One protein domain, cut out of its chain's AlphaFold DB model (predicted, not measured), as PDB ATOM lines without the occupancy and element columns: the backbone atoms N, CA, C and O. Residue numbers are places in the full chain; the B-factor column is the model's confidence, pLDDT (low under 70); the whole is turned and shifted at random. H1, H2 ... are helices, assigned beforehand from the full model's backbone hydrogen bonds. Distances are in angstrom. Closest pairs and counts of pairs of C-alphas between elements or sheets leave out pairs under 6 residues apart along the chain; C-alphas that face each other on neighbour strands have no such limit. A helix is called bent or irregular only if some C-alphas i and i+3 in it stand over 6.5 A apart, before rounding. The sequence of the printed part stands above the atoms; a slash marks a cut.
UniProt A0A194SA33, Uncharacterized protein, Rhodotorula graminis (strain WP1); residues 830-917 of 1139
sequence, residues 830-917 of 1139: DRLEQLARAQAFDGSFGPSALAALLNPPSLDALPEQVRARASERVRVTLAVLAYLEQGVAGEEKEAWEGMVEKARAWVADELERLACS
ATOM      1  N   ASP A 830     -13.777  15.254  22.795       63.34
ATOM      2  CA  ASP A 830     -13.874  16.609  22.227       63.34
ATOM      3  C   ASP A 830     -13.437  16.659  20.755       63.34
ATOM      4  O   ASP A 830     -13.952  17.462  19.976       63.34
ATOM      5  N   ARG A 831     -12.517  15.777  20.331       71.44
ATOM      6  CA  ARG A 831     -12.122  15.677  18.916       71.44
ATOM      7  C   ARG A 831     -13.232  15.078  18.056       71.44
ATOM      8  O   ARG A 831     -13.325  15.427  16.880       71.44
ATOM      9  N   LEU A 832     -14.086  14.220  18.620       71.06
ATOM     10  CA  LEU A 832     -15.206  13.621  17.886       71.06
ATOM     11  C   LEU A 832     -16.389  14.585  17.794       71.06
ATOM     12  O   LEU A 832     -17.034  14.633  16.749       71.06
ATOM     13  N   GLU A 833     -16.586  15.461  18.783       73.50
ATOM     14  CA  GLU A 833     -17.457  16.629  18.612       73.50
ATOM     15  C   GLU A 833     -16.936  17.551  17.491       73.50
ATOM     16  O   GLU A 833     -17.693  17.917  16.590       73.50
ATOM     17  N   GLN A 834     -15.640  17.890  17.485       77.38
ATOM     18  CA  GLN A 834     -15.038  18.750  16.453       77.38
ATOM     19  C   GLN A 834     -15.157  18.152  15.043       77.38
ATOM     20  O   GLN A 834     -15.538  18.856  14.102       77.38
ATOM     21  N   LEU A 835     -14.893  16.853  14.881       80.31
ATOM     22  CA  LEU A 835     -15.046  16.162  13.599       80.31
ATOM     23  C   LEU A 835     -16.520  16.005  13.197       80.31
ATOM     24  O   LEU A 835     -16.840  16.236  12.033       80.31
ATOM     25  N   ALA A 836     -17.440  15.722  14.126       78.75
ATOM     26  CA  ALA A 836     -18.879  15.704  13.840       78.75
ATOM     27  C   ALA A 836     -19.381  17.077  13.362       78.75
ATOM     28  O   ALA A 836     -20.073  17.164  12.346       78.75
ATOM     29  N   ARG A 837     -18.965  18.169  14.017       82.06
ATOM     30  CA  ARG A 837     -19.259  19.550  13.587       82.06
ATOM     31  C   ARG A 837     -18.724  19.854  12.183       82.06
ATOM     32  O   ARG A 837     -19.381  20.579  11.434       82.06
ATOM     33  N   ALA A 838     -17.576  19.281  11.811       84.94
ATOM     34  CA  ALA A 838     -16.952  19.444  10.496       84.94
ATOM     35  C   ALA A 838     -17.555  18.563   9.377       84.94
ATOM     36  O   ALA A 838     -17.245  18.793   8.203       84.94
ATOM     37  N   GLN A 839     -18.412  17.585   9.699       87.62
ATOM     38  CA  GLN A 839     -19.106  16.758   8.705       87.62
ATOM     39  C   GLN A 839     -20.336  17.484   8.138       87.62
ATOM     40  O   GLN A 839     -21.209  17.926   8.885       87.62
ATOM     41  N   ALA A 840     -20.443  17.586   6.816       86.94
ATOM     42  CA  ALA A 840     -21.609  18.139   6.128       86.94
ATOM     43  C   ALA A 840     -22.813  17.176   6.148       86.94
ATOM     44  O   ALA A 840     -22.667  15.977   6.395       86.94
ATOM     45  N   PHE A 841     -24.013  17.684   5.838       87.19
ATOM     46  CA  PHE A 841     -25.261  16.900   5.890       87.19
ATOM     47  C   PHE A 841     -25.222  15.628   5.024       87.19
ATOM     48  O   PHE A 841     -25.893  14.645   5.329       87.19
ATOM     49  N   ASP A 842     -24.447  15.644   3.940       84.88
ATOM     50  CA  ASP A 842     -24.329  14.550   2.980       84.88
ATOM     51  C   ASP A 842     -23.370  13.438   3.441       84.88
ATOM     52  O   ASP A 842     -23.432  12.335   2.905       84.88
ATOM     53  N   GLY A 843     -22.551  13.696   4.470       84.88
ATOM     54  CA  GLY A 843     -21.516  12.802   4.997       84.88
ATOM     55  C   GLY A 843     -20.081  13.243   4.702       84.88
ATOM     56  O   GLY A 843     -19.143  12.675   5.258       84.88
ATOM     57  N   SER A 844     -19.883  14.244   3.846       89.00
ATOM     58  CA  SER A 844     -18.552  14.684   3.412       89.00
ATOM     59  C   SER A 844     -17.864  15.642   4.388       89.00
ATOM     60  O   SER A 844     -18.514  16.337   5.167       89.00
ATOM     61  N   PHE A 845     -16.534  15.728   4.304       88.31
ATOM     62  CA  PHE A 845     -15.713  16.630   5.114       88.31
ATOM     63  C   PHE A 845     -15.064  17.726   4.255       88.31
ATOM     64  O   PHE A 845     -14.511  17.456   3.186       88.31
ATOM     65  N   GLY A 846     -15.126  18.972   4.732       85.06
ATOM     66  CA  GLY A 846     -14.399  20.110   4.154       85.06
ATOM     67  C   GLY A 846     -12.974  20.245   4.720       85.06
ATOM     68  O   GLY A 846     -12.678  19.627   5.741       85.06
ATOM     69  N   PRO A 847     -12.091  21.070   4.116       80.81
ATOM     70  CA  PRO A 847     -10.684  21.193   4.530       80.81
ATOM     71  C   PRO A 847     -10.463  21.537   6.013       80.81
ATOM     72  O   PRO A 847      -9.466  21.116   6.592       80.81
ATOM     73  N   SER A 848     -11.413  22.228   6.650       81.38
ATOM     74  CA  SER A 848     -11.410  22.511   8.093       81.38
ATOM     75  C   SER A 848     -11.369  21.256   8.974       81.38
ATOM     76  O   SER A 848     -10.815  21.314  10.068       81.38
ATOM     77  N   ALA A 849     -11.879  20.111   8.504       80.19
ATOM     78  CA  ALA A 849     -11.829  18.848   9.240       80.19
ATOM     79  C   ALA A 849     -10.391  18.359   9.492       80.19
ATOM     80  O   ALA A 849     -10.145  17.690  10.492       80.19
ATOM     81  N   LEU A 850      -9.429  18.724   8.630       77.06
ATOM     82  CA  LEU A 850      -8.021  18.349   8.805       77.06
ATOM     83  C   LEU A 850      -7.399  18.961  10.070       77.06
ATOM     84  O   LEU A 850      -6.474  18.376  10.624       77.06
ATOM     85  N   ALA A 851      -7.914  20.101  10.549       73.56
ATOM     86  CA  ALA A 851      -7.418  20.766  11.755       73.56
ATOM     87  C   ALA A 851      -7.802  20.041  13.062       73.56
ATOM     88  O   ALA A 851      -7.200  20.307  14.098       73.56
ATOM     89  N   ALA A 852      -8.772  19.121  13.018       69.50
ATOM     90  CA  ALA A 852      -9.183  18.300  14.162       69.50
ATOM     91  C   ALA A 852      -8.449  16.939  14.233       69.50
ATOM     92  O   ALA A 852      -8.654  16.171  15.175       69.50
ATOM     93  N   LEU A 853      -7.595  16.626  13.249       73.06
ATOM     94  CA  LEU A 853      -6.815  15.387  13.194       73.06
ATOM     95  C   LEU A 853      -5.468  15.569  13.910       73.06
ATOM     96  O   LEU A 853      -4.694  16.460  13.558       73.06
ATOM     97  N   LEU A 854      -5.131  14.686  14.856       58.09
ATOM     98  CA  LEU A 854      -3.741  14.564  15.309       58.09
ATOM     99  C   LEU A 854      -2.920  13.892  14.206       58.09
ATOM    100  O   LEU A 854      -3.249  12.783  13.800       58.09
ATOM    101  N   ASN A 855      -1.840  14.536  13.751       61.25
ATOM    102  CA  ASN A 855      -0.965  14.029  12.684       61.25
ATOM    103  C   ASN A 855      -1.761  13.549  11.446       61.25
ATOM    104  O   ASN A 855      -1.776  12.349  11.159       61.25
ATOM    105  N   PRO A 856      -2.446  14.458  10.718       62.16
ATOM    106  CA  PRO A 856      -3.278  14.089   9.575       62.16
ATOM    107  C   PRO A 856      -2.489  13.238   8.564       62.16
ATOM    108  O   PRO A 856      -1.373  13.624   8.195       62.16
ATOM    109  N   PRO A 857      -3.041  12.106   8.078       62.00
ATOM    110  CA  PRO A 857      -2.369  11.292   7.073       62.00
ATOM    111  C   PRO A 857      -2.133  12.141   5.822       62.00
ATOM    112  O   PRO A 857      -3.048  12.816   5.340       62.00
ATOM    113  N   SER A 858      -0.901  12.144   5.306       58.53
ATOM    114  CA  SER A 858      -0.540  13.048   4.214       58.53
ATOM    115  C   SER A 858      -1.410  12.784   2.983       58.53
ATOM    116  O   SER A 858      -1.615  11.641   2.569       58.53
ATOM    117  N   LEU A 859      -1.914  13.850   2.356       60.31
ATOM    118  CA  LEU A 859      -2.737  13.734   1.146       60.31
ATOM    119  C   LEU A 859      -1.954  13.118  -0.034       60.31
ATOM    120  O   LEU A 859      -2.553  12.631  -0.993       60.31
ATOM    121  N   ASP A 860      -0.623  13.071   0.070       56.97
ATOM    122  CA  ASP A 860       0.279  12.365  -0.838       56.97
ATOM    123  C   ASP A 860       0.331  10.843  -0.645       56.97
ATOM    124  O   ASP A 860       0.751  10.134  -1.558       56.97
ATOM    125  N   ALA A 861      -0.146  10.313   0.485       57.66
ATOM    126  CA  ALA A 861      -0.351   8.874   0.663       57.66
ATOM    127  C   ALA A 861      -1.568   8.348  -0.127       57.66
ATOM    128  O   ALA A 861      -1.691   7.142  -0.348       57.66
ATOM    129  N   LEU A 862      -2.463   9.231  -0.597       61.19
ATOM    130  CA  LEU A 862      -3.574   8.840  -1.467       61.19
ATOM    131  C   LEU A 862      -3.061   8.420  -2.861       61.19
ATOM    132  O   LEU A 862      -2.183   9.098  -3.420       61.19
ATOM    133  N   PRO A 863      -3.638   7.364  -3.476       66.38
ATOM    134  CA  PRO A 863      -3.263   6.917  -4.815       66.38
ATOM    135  C   PRO A 863      -3.301   8.053  -5.839       66.38
ATOM    136  O   PRO A 863      -4.273   8.805  -5.909       66.38
ATOM    137  N   GLU A 864      -2.263   8.151  -6.665       57.28
ATOM    138  CA  GLU A 864      -2.042   9.252  -7.615       57.28
ATOM    139  C   GLU A 864      -3.256   9.522  -8.526       57.28
ATOM    140  O   GLU A 864      -3.644  10.669  -8.735       57.28
ATOM    141  N   GLN A 865      -3.939   8.464  -8.977       58.53
ATOM    142  CA  GLN A 865      -5.162   8.555  -9.786       58.53
ATOM    143  C   GLN A 865      -6.321   9.260  -9.059       58.53
ATOM    144  O   GLN A 865      -7.081   9.994  -9.689       58.53
ATOM    145  N   VAL A 866      -6.448   9.063  -7.742       62.44
ATOM    146  CA  VAL A 866      -7.419   9.772  -6.891       62.44
ATOM    147  C   VAL A 866      -6.926  11.196  -6.639       62.44
ATOM    148  O   VAL A 866      -7.699  12.142  -6.770       62.44
ATOM    149  N   ARG A 867      -5.627  11.370  -6.364       64.62
ATOM    150  CA  ARG A 867      -5.002  12.680  -6.117       64.62
ATOM    151  C   ARG A 867      -5.170  13.652  -7.292       64.62
ATOM    152  O   ARG A 867      -5.400  14.834  -7.060       64.62
ATOM    153  N   ALA A 868      -5.102  13.140  -8.523       61.34
ATOM    154  CA  ALA A 868      -5.167  13.912  -9.765       61.34
ATOM    155  C   ALA A 868      -6.578  14.083 -10.369       61.34
ATOM    156  O   ALA A 868      -6.743  14.907 -11.266       61.34
ATOM    157  N   ARG A 869      -7.589  13.307  -9.937       68.38
ATOM    158  CA  ARG A 869      -8.958  13.360 -10.509       68.38
ATOM    159  C   ARG A 869     -10.079  13.637  -9.510       68.38
ATOM    160  O   ARG A 869     -11.137  14.093  -9.932       68.38
ATOM    161  N   ALA A 870      -9.897  13.350  -8.224       74.62
ATOM    162  CA  ALA A 870     -10.941  13.550  -7.227       74.62
ATOM    163  C   ALA A 870     -10.932  14.986  -6.681       74.62
ATOM    164  O   ALA A 870      -9.874  15.593  -6.469       74.62
ATOM    165  N   SER A 871     -12.125  15.519  -6.398       81.31
ATOM    166  CA  SER A 871     -12.270  16.832  -5.769       81.31
ATOM    167  C   SER A 871     -11.537  16.884  -4.423       81.31
ATOM    168  O   SER A 871     -11.314  15.865  -3.765       81.31
ATOM    169  N   GLU A 872     -11.144  18.083  -3.994       83.25
ATOM    170  CA  GLU A 872     -10.505  18.285  -2.686       83.25
ATOM    171  C   GLU A 872     -11.354  17.710  -1.543       83.25
ATOM    172  O   GLU A 872     -10.838  17.003  -0.686       83.25
ATOM    173  N   ARG A 873     -12.676  17.896  -1.614       85.31
ATOM    174  CA  ARG A 873     -13.658  17.370  -0.659       85.31
ATOM    175  C   ARG A 873     -13.661  15.836  -0.580       85.31
ATOM    176  O   ARG A 873     -13.731  15.289   0.517       85.31
ATOM    177  N   VAL A 874     -13.504  15.128  -1.706       84.88
ATOM    178  CA  VAL A 874     -13.318  13.661  -1.711       84.88
ATOM    179  C   VAL A 874     -11.973  13.271  -1.096       84.88
ATOM    180  O   VAL A 874     -11.921  12.345  -0.290       84.88
ATOM    181  N   ARG A 875     -10.891  13.993  -1.412       82.44
ATOM    182  CA  ARG A 875      -9.548  13.719  -0.868       82.44
ATOM    183  C   ARG A 875      -9.485  13.929   0.653       82.44
ATOM    184  O   ARG A 875      -8.951  13.073   1.349       82.44
ATOM    185  N   VAL A 876     -10.102  14.992   1.173       85.12
ATOM    186  CA  VAL A 876     -10.233  15.245   2.621       85.12
ATOM    187  C   VAL A 876     -11.132  14.204   3.291       85.12
ATOM    188  O   VAL A 876     -10.748  13.649   4.316       85.12
ATOM    189  N   THR A 877     -12.282  13.865   2.696       87.62
ATOM    190  CA  THR A 877     -13.183  12.825   3.234       87.62
ATOM    191  C   THR A 877     -12.482  11.464   3.339       87.62
ATOM    192  O   THR A 877     -12.616  10.783   4.353       87.62
ATOM    193  N   LEU A 878     -11.666  11.090   2.347       84.31
ATOM    194  CA  LEU A 878     -10.841   9.876   2.389       84.31
ATOM    195  C   LEU A 878      -9.727   9.935   3.450       84.31
ATOM    196  O   LEU A 878      -9.447   8.916   4.076       84.31
ATOM    197  N   ALA A 879      -9.109  11.099   3.675       81.69
ATOM    198  CA  ALA A 879      -8.096  11.276   4.718       81.69
ATOM    199  C   ALA A 879      -8.693  11.162   6.133       81.69
ATOM    200  O   ALA A 879      -8.112  10.495   6.988       81.69
ATOM    201  N   VAL A 880      -9.881  11.739   6.361       83.12
ATOM    202  CA  VAL A 880     -10.633  11.571   7.616       83.12
ATOM    203  C   VAL A 880     -11.022  10.104   7.811       83.12
ATOM    204  O   VAL A 880     -10.723   9.544   8.859       83.12
ATOM    205  N   LEU A 881     -11.598   9.441   6.799       84.69
ATOM    206  CA  LEU A 881     -11.929   8.008   6.869       84.69
ATOM    207  C   LEU A 881     -10.710   7.139   7.219       84.69
ATOM    208  O   LEU A 881     -10.806   6.281   8.093       84.69
ATOM    209  N   ALA A 882      -9.551   7.387   6.600       79.62
ATOM    210  CA  ALA A 882      -8.319   6.666   6.912       79.62
ATOM    211  C   ALA A 882      -7.849   6.896   8.361       79.62
ATOM    212  O   ALA A 882      -7.462   5.940   9.027       79.62
ATOM    213  N   TYR A 883      -7.927   8.132   8.869       79.00
ATOM    214  CA  TYR A 883      -7.614   8.443  10.268       79.00
ATOM    215  C   TYR A 883      -8.567   7.736  11.244       79.00
ATOM    216  O   TYR A 883      -8.106   7.142  12.213       79.00
ATOM    217  N   LEU A 884      -9.876   7.735  10.973       76.31
ATOM    218  CA  LEU A 884     -10.869   7.057  11.816       76.31
ATOM    219  C   LEU A 884     -10.652   5.534  11.841       76.31
ATOM    220  O   LEU A 884     -10.732   4.912  12.897       76.31
ATOM    221  N   GLU A 885     -10.318   4.935  10.696       73.31
ATOM    222  CA  GLU A 885     -10.107   3.487  10.565       73.31
ATOM    223  C   GLU A 885      -8.727   3.005  11.062       73.31
ATOM    224  O   GLU A 885      -8.559   1.806  11.285       73.31
ATOM    225  N   GLN A 886      -7.748   3.901  11.261       70.69
ATOM    226  CA  GLN A 886      -6.395   3.561  11.741       70.69
ATOM    227  C   GLN A 886      -6.098   4.047  13.168       70.69
ATOM    228  O   GLN A 886      -5.489   3.313  13.942       70.69
ATOM    229  N   GLY A 887      -6.506   5.267  13.526       57.81
ATOM    230  CA  GLY A 887      -6.162   5.916  14.797       57.81
ATOM    231  C   GLY A 887      -7.111   5.619  15.961       57.81
ATOM    232  O   GLY A 887      -6.749   5.859  17.107       57.81
ATOM    233  N   VAL A 888      -8.310   5.094  15.682       57.62
ATOM    234  CA  VAL A 888      -9.398   4.886  16.670       57.62
ATOM    235  C   VAL A 888      -9.795   3.401  16.762       57.62
ATOM    236  O   VAL A 888     -10.817   3.031  17.334       57.62
ATOM    237  N   ALA A 889      -8.978   2.513  16.188       43.78
ATOM    238  CA  ALA A 889      -9.318   1.113  15.920       43.78
ATOM    239  C   ALA A 889      -9.455   0.201  17.164       43.78
ATOM    240  O   ALA A 889      -9.765  -0.979  17.002       43.78
ATOM    241  N   GLY A 890      -9.215   0.721  18.373       51.47
ATOM    242  CA  GLY A 890      -9.294  -0.022  19.636       51.47
ATOM    243  C   GLY A 890     -10.560   0.251  20.453       51.47
ATOM    244  O   GLY A 890     -11.308  -0.677  20.741       51.47
ATOM    245  N   GLU A 891     -10.791   1.508  20.846       49.03
ATOM    246  CA  GLU A 891     -11.620   1.803  22.030       49.03
ATOM    247  C   GLU A 891     -13.046   2.293  21.731       49.03
ATOM    248  O   GLU A 891     -13.944   2.036  22.523       49.03
ATOM    249  N   GLU A 892     -13.303   2.936  20.583       57.59
ATOM    250  CA  GLU A 892     -14.593   3.612  20.339       57.59
ATOM    251  C   GLU A 892     -15.290   3.250  19.013       57.59
ATOM    252  O   GLU A 892     -16.194   3.965  18.595       57.59
ATOM    253  N   LYS A 893     -14.930   2.161  18.317       60.59
ATOM    254  CA  LYS A 893     -15.392   1.889  16.929       60.59
ATOM    255  C   LYS A 893     -16.889   2.166  16.660       60.59
ATOM    256  O   LYS A 893     -17.217   2.699  15.602       60.59
ATOM    257  N   GLU A 894     -17.793   1.814  17.577       58.41
ATOM    258  CA  GLU A 894     -19.239   2.047  17.414       58.41
ATOM    259  C   GLU A 894     -19.657   3.527  17.394       58.41
ATOM    260  O   GLU A 894     -20.591   3.879  16.677       58.41
ATOM    261  N   ALA A 895     -18.964   4.395  18.134       58.09
ATOM    262  CA  ALA A 895     -19.275   5.819  18.275       58.09
ATOM    263  C   ALA A 895     -19.112   6.638  16.985       58.09
ATOM    264  O   ALA A 895     -19.689   7.716  16.845       58.09
ATOM    265  N   TRP A 896     -18.304   6.133  16.054       66.81
ATOM    266  CA  TRP A 896     -17.922   6.824  14.823       66.81
ATOM    267  C   TRP A 896     -18.460   6.098  13.573       66.81
ATOM    268  O   TRP A 896     -18.425   6.644  12.470       66.81
ATOM    269  N   GLU A 897     -19.001   4.882  13.733       72.31
ATOM    270  CA  GLU A 897     -19.429   3.990  12.647       72.31
ATOM    271  C   GLU A 897     -20.508   4.614  11.749       72.31
ATOM    272  O   GLU A 897     -20.385   4.550  10.529       72.31
ATOM    273  N   GLY A 898     -21.509   5.294  12.322       71.12
ATOM    274  CA  GLY A 898     -22.563   5.965  11.548       71.12
ATOM    275  C   GLY A 898     -22.059   7.160  10.725       71.12
ATOM    276  O   GLY A 898     -22.486   7.361   9.587       71.12
ATOM    277  N   MET A 899     -21.095   7.926  11.248       77.88
ATOM    278  CA  MET A 899     -20.443   9.005  10.492       77.88
ATOM    279  C   MET A 899     -19.580   8.445   9.353       77.88
ATOM    280  O   MET A 899     -19.593   8.990   8.246       77.88
ATOM    281  N   VAL A 900     -18.858   7.350   9.619       80.25
ATOM    282  CA  VAL A 900     -18.004   6.622   8.665       80.25
ATOM    283  C   VAL A 900     -18.830   5.996   7.540       80.25
ATOM    284  O   VAL A 900     -18.490   6.162   6.369       80.25
ATOM    285  N   GLU A 901     -19.939   5.333   7.863       79.44
ATOM    286  CA  GLU A 901     -20.907   4.772   6.911       79.44
ATOM    287  C   GLU A 901     -21.440   5.849   5.960       79.44
ATOM    288  O   GLU A 901     -21.345   5.714   4.737       79.44
ATOM    289  N   LYS A 902     -21.927   6.962   6.518       83.69
ATOM    290  CA  LYS A 902     -22.475   8.095   5.766       83.69
ATOM    291  C   LYS A 902     -21.430   8.741   4.845       83.69
ATOM    292  O   LYS A 902     -21.711   8.997   3.674       83.69
ATOM    293  N   ALA A 903     -20.203   8.930   5.333       85.94
ATOM    294  CA  ALA A 903     -19.079   9.423   4.537       85.94
ATOM    295  C   ALA A 903     -18.684   8.457   3.403       85.94
ATOM    296  O   ALA A 903     -18.458   8.886   2.271       85.94
ATOM    297  N   ARG A 904     -18.644   7.146   3.674       86.88
ATOM    298  CA  ARG A 904     -18.370   6.097   2.675       86.88
ATOM    299  C   ARG A 904     -19.446   6.049   1.588       86.88
ATOM    300  O   ARG A 904     -19.100   5.969   0.411       86.88
ATOM    301  N   ALA A 905     -20.722   6.150   1.961       84.62
ATOM    302  CA  ALA A 905     -21.841   6.191   1.020       84.62
ATOM    303  C   ALA A 905     -21.754   7.402   0.074       84.62
ATOM    304  O   ALA A 905     -21.947   7.253  -1.132       84.62
ATOM    305  N   TRP A 906     -21.388   8.578   0.596       89.12
ATOM    306  CA  TRP A 906     -21.152   9.775  -0.217       89.12
ATOM    307  C   TRP A 906     -19.954   9.629  -1.167       89.12
ATOM    308  O   TRP A 906     -20.064   9.949  -2.349       89.12
ATOM    309  N   VAL A 907     -18.824   9.093  -0.688       86.88
ATOM    310  CA  VAL A 907     -17.644   8.848  -1.540       86.88
ATOM    311  C   VAL A 907     -17.966   7.861  -2.668       86.88
ATOM    312  O   VAL A 907     -17.497   8.059  -3.787       86.88
ATOM    313  N   ALA A 908     -18.772   6.826  -2.414       84.75
ATOM    314  CA  ALA A 908     -19.195   5.878  -3.447       84.75
ATOM    315  C   ALA A 908     -20.063   6.549  -4.531       84.75
ATOM    316  O   ALA A 908     -19.752   6.439  -5.716       84.75
ATOM    317  N   ASP A 909     -21.091   7.294  -4.115       83.94
ATOM    318  CA  ASP A 909     -22.020   8.040  -4.978       83.94
ATOM    319  C   ASP A 909     -21.282   9.072  -5.864       83.94
ATOM    320  O   ASP A 909     -21.573   9.214  -7.053       83.94
ATOM    321  N   GLU A 910     -20.256   9.741  -5.327       84.12
ATOM    322  CA  GLU A 910     -19.448  10.715  -6.074       84.12
ATOM    323  C   GLU A 910     -18.394  10.066  -6.994       84.12
ATOM    324  O   GLU A 910     -18.153  10.549  -8.104       84.12
ATOM    325  N   LEU A 911     -17.800   8.931  -6.604       79.50
ATOM    326  CA  LEU A 911     -16.935   8.147  -7.499       79.50
ATOM    327  C   LEU A 911     -17.723   7.556  -8.681       79.50
ATOM    328  O   LEU A 911     -17.195   7.497  -9.794       79.50
ATOM    329  N   GLU A 912     -18.988   7.181  -8.477       80.25
ATOM    330  CA  GLU A 912     -19.886   6.736  -9.548       80.25
ATOM    331  C   GLU A 912     -20.230   7.884 -10.518       80.25
ATOM    332  O   GLU A 912     -20.138   7.703 -11.738       80.25
ATOM    333  N   ARG A 913     -20.488   9.107 -10.020       77.56
ATOM    334  CA  ARG A 913     -20.606  10.310 -10.879       77.56
ATOM    335  C   ARG A 913     -19.342  10.576 -11.695       77.56
ATOM    336  O   ARG A 913     -19.436  10.902 -12.882       77.56
ATOM    337  N   LEU A 914     -18.160  10.434 -11.095       70.19
ATOM    338  CA  LEU A 914     -16.882  10.637 -11.787       70.19
ATOM    339  C   LEU A 914     -16.645   9.592 -12.893       70.19
ATOM    340  O   LEU A 914     -16.120   9.941 -13.947       70.19
ATOM    341  N   ALA A 915     -17.087   8.344 -12.705       64.81
ATOM    342  CA  ALA A 915     -17.068   7.329 -13.762       64.81
ATOM    343  C   ALA A 915     -18.101   7.606 -14.877       64.81
ATOM    344  O   ALA A 915     -17.813   7.397 -16.056       64.81
ATOM    345  N   CYS A 916     -19.290   8.106 -14.525       58.59
ATOM    346  CA  CYS A 916     -20.387   8.355 -15.469       58.59
ATOM    347  C   CYS A 916     -20.188   9.622 -16.329       58.59
ATOM    348  O   CYS A 916     -20.538   9.644 -17.509       58.59
ATOM    349  N   SER A 917     -19.587  10.674 -15.766       56.41
ATOM    350  CA  SER A 917     -19.345  11.956 -16.452       56.41
ATOM    351  C   SER A 917     -18.241  11.908 -17.519       56.41
ATOM    352  O   SER A 917     -18.222  12.746 -18.423       56.41
TER     353      SER A 917
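What this domain is: This is residues 830 to 917 of the 1139 residues of an uncharacterized protein of Rhodotorula graminis (strain WP1) (UniProt A0A194SA33). A long helix, H5, lies along one side of a small all-helix body and makes its longest axis, and H4 folds against it as the other limb of a helical hairpin. The two short helices H2 and H1 form a second hairpin beside the first, with H2 packed on H4, while the small helix H3 sits near the first residues of H4 and the long link from H2 to H3 runs along the side of H4 away from H5. The printed part has 88 residues with five named helices, H1 to H5 in order along the chain, and no named strand. It is compact, with a radius of gyration of the C-alphas of 12.7 A, yet elongated in outline, spanning 39 by 25 by 22 A.

Where its parts are: H5, residues 893 to 917, is the longest helix, 35.1 A from its first C-alpha at (-15.392, 1.889, 16.929) to its last at (-19.345, 11.956, -16.452). It is irregular, with C-alphas 895 and 898 7.5 A apart, and has a kink of 33 degrees near residue 900. H4, residues 872 to 887, measures 21.9 A. H2 holds residues 847 to 852 and measures 10.2 A. H1, residues 830 to 838, begins at C-alpha (-13.874, 16.609, 22.227) and measures 12.5 A. H3, residues 864 to 869, measures 8.5 A.

How they stand to each other: H5 touches H4 with residues 896 to 907 alone, and their closest C-alphas, those of Val 874 and Val 907, are 6.5 A apart. This hairpin runs opposite ways at a shallow tilt of 32 degrees, only just short of steep. H4 touches H2, closest at the C-alphas of Pro 847 and Val 876, 6.3 A apart, and the two run the same way at a shallow tilt of 21 degrees. H2 touches H1 in the second hairpin, opposite ways at a shallow tilt of 7 degrees; the closest C-alphas, those of Ala 838 and Ala 849, are 5.3 A apart. H1 and H5 are close but not clearly touching, with the C-alphas of Ala 836 and Met 899 closest at 7.7 A. H3 and H4 are also close but not clearly touching: the closest C-alphas, those of Arg 867 and Arg 875, are 7.0 A apart. H3 and H5 are only just apart, at 8.5 A. In H1, H3 and H4 every O i to N i+4 pair is within hydrogen-bond range; H5 has 19 of 21, and H2 has 0 of 2 but 3 of 3 O i to N i+3 pairs.

The domain as a whole: The two C-alphas farthest apart, those of Glu 891 and Ser 917, are 40.5 A apart. The printed part has no cut. The link from H2 to H3, 11 residues, is long; those from H3 to H4 and from H4 to H5 are tight, and that from H1 to H2 is short. The mean pLDDT of the printed part is 73.5, and 31 residues are under 70, among them residues 854 to 869 and 887 to 896.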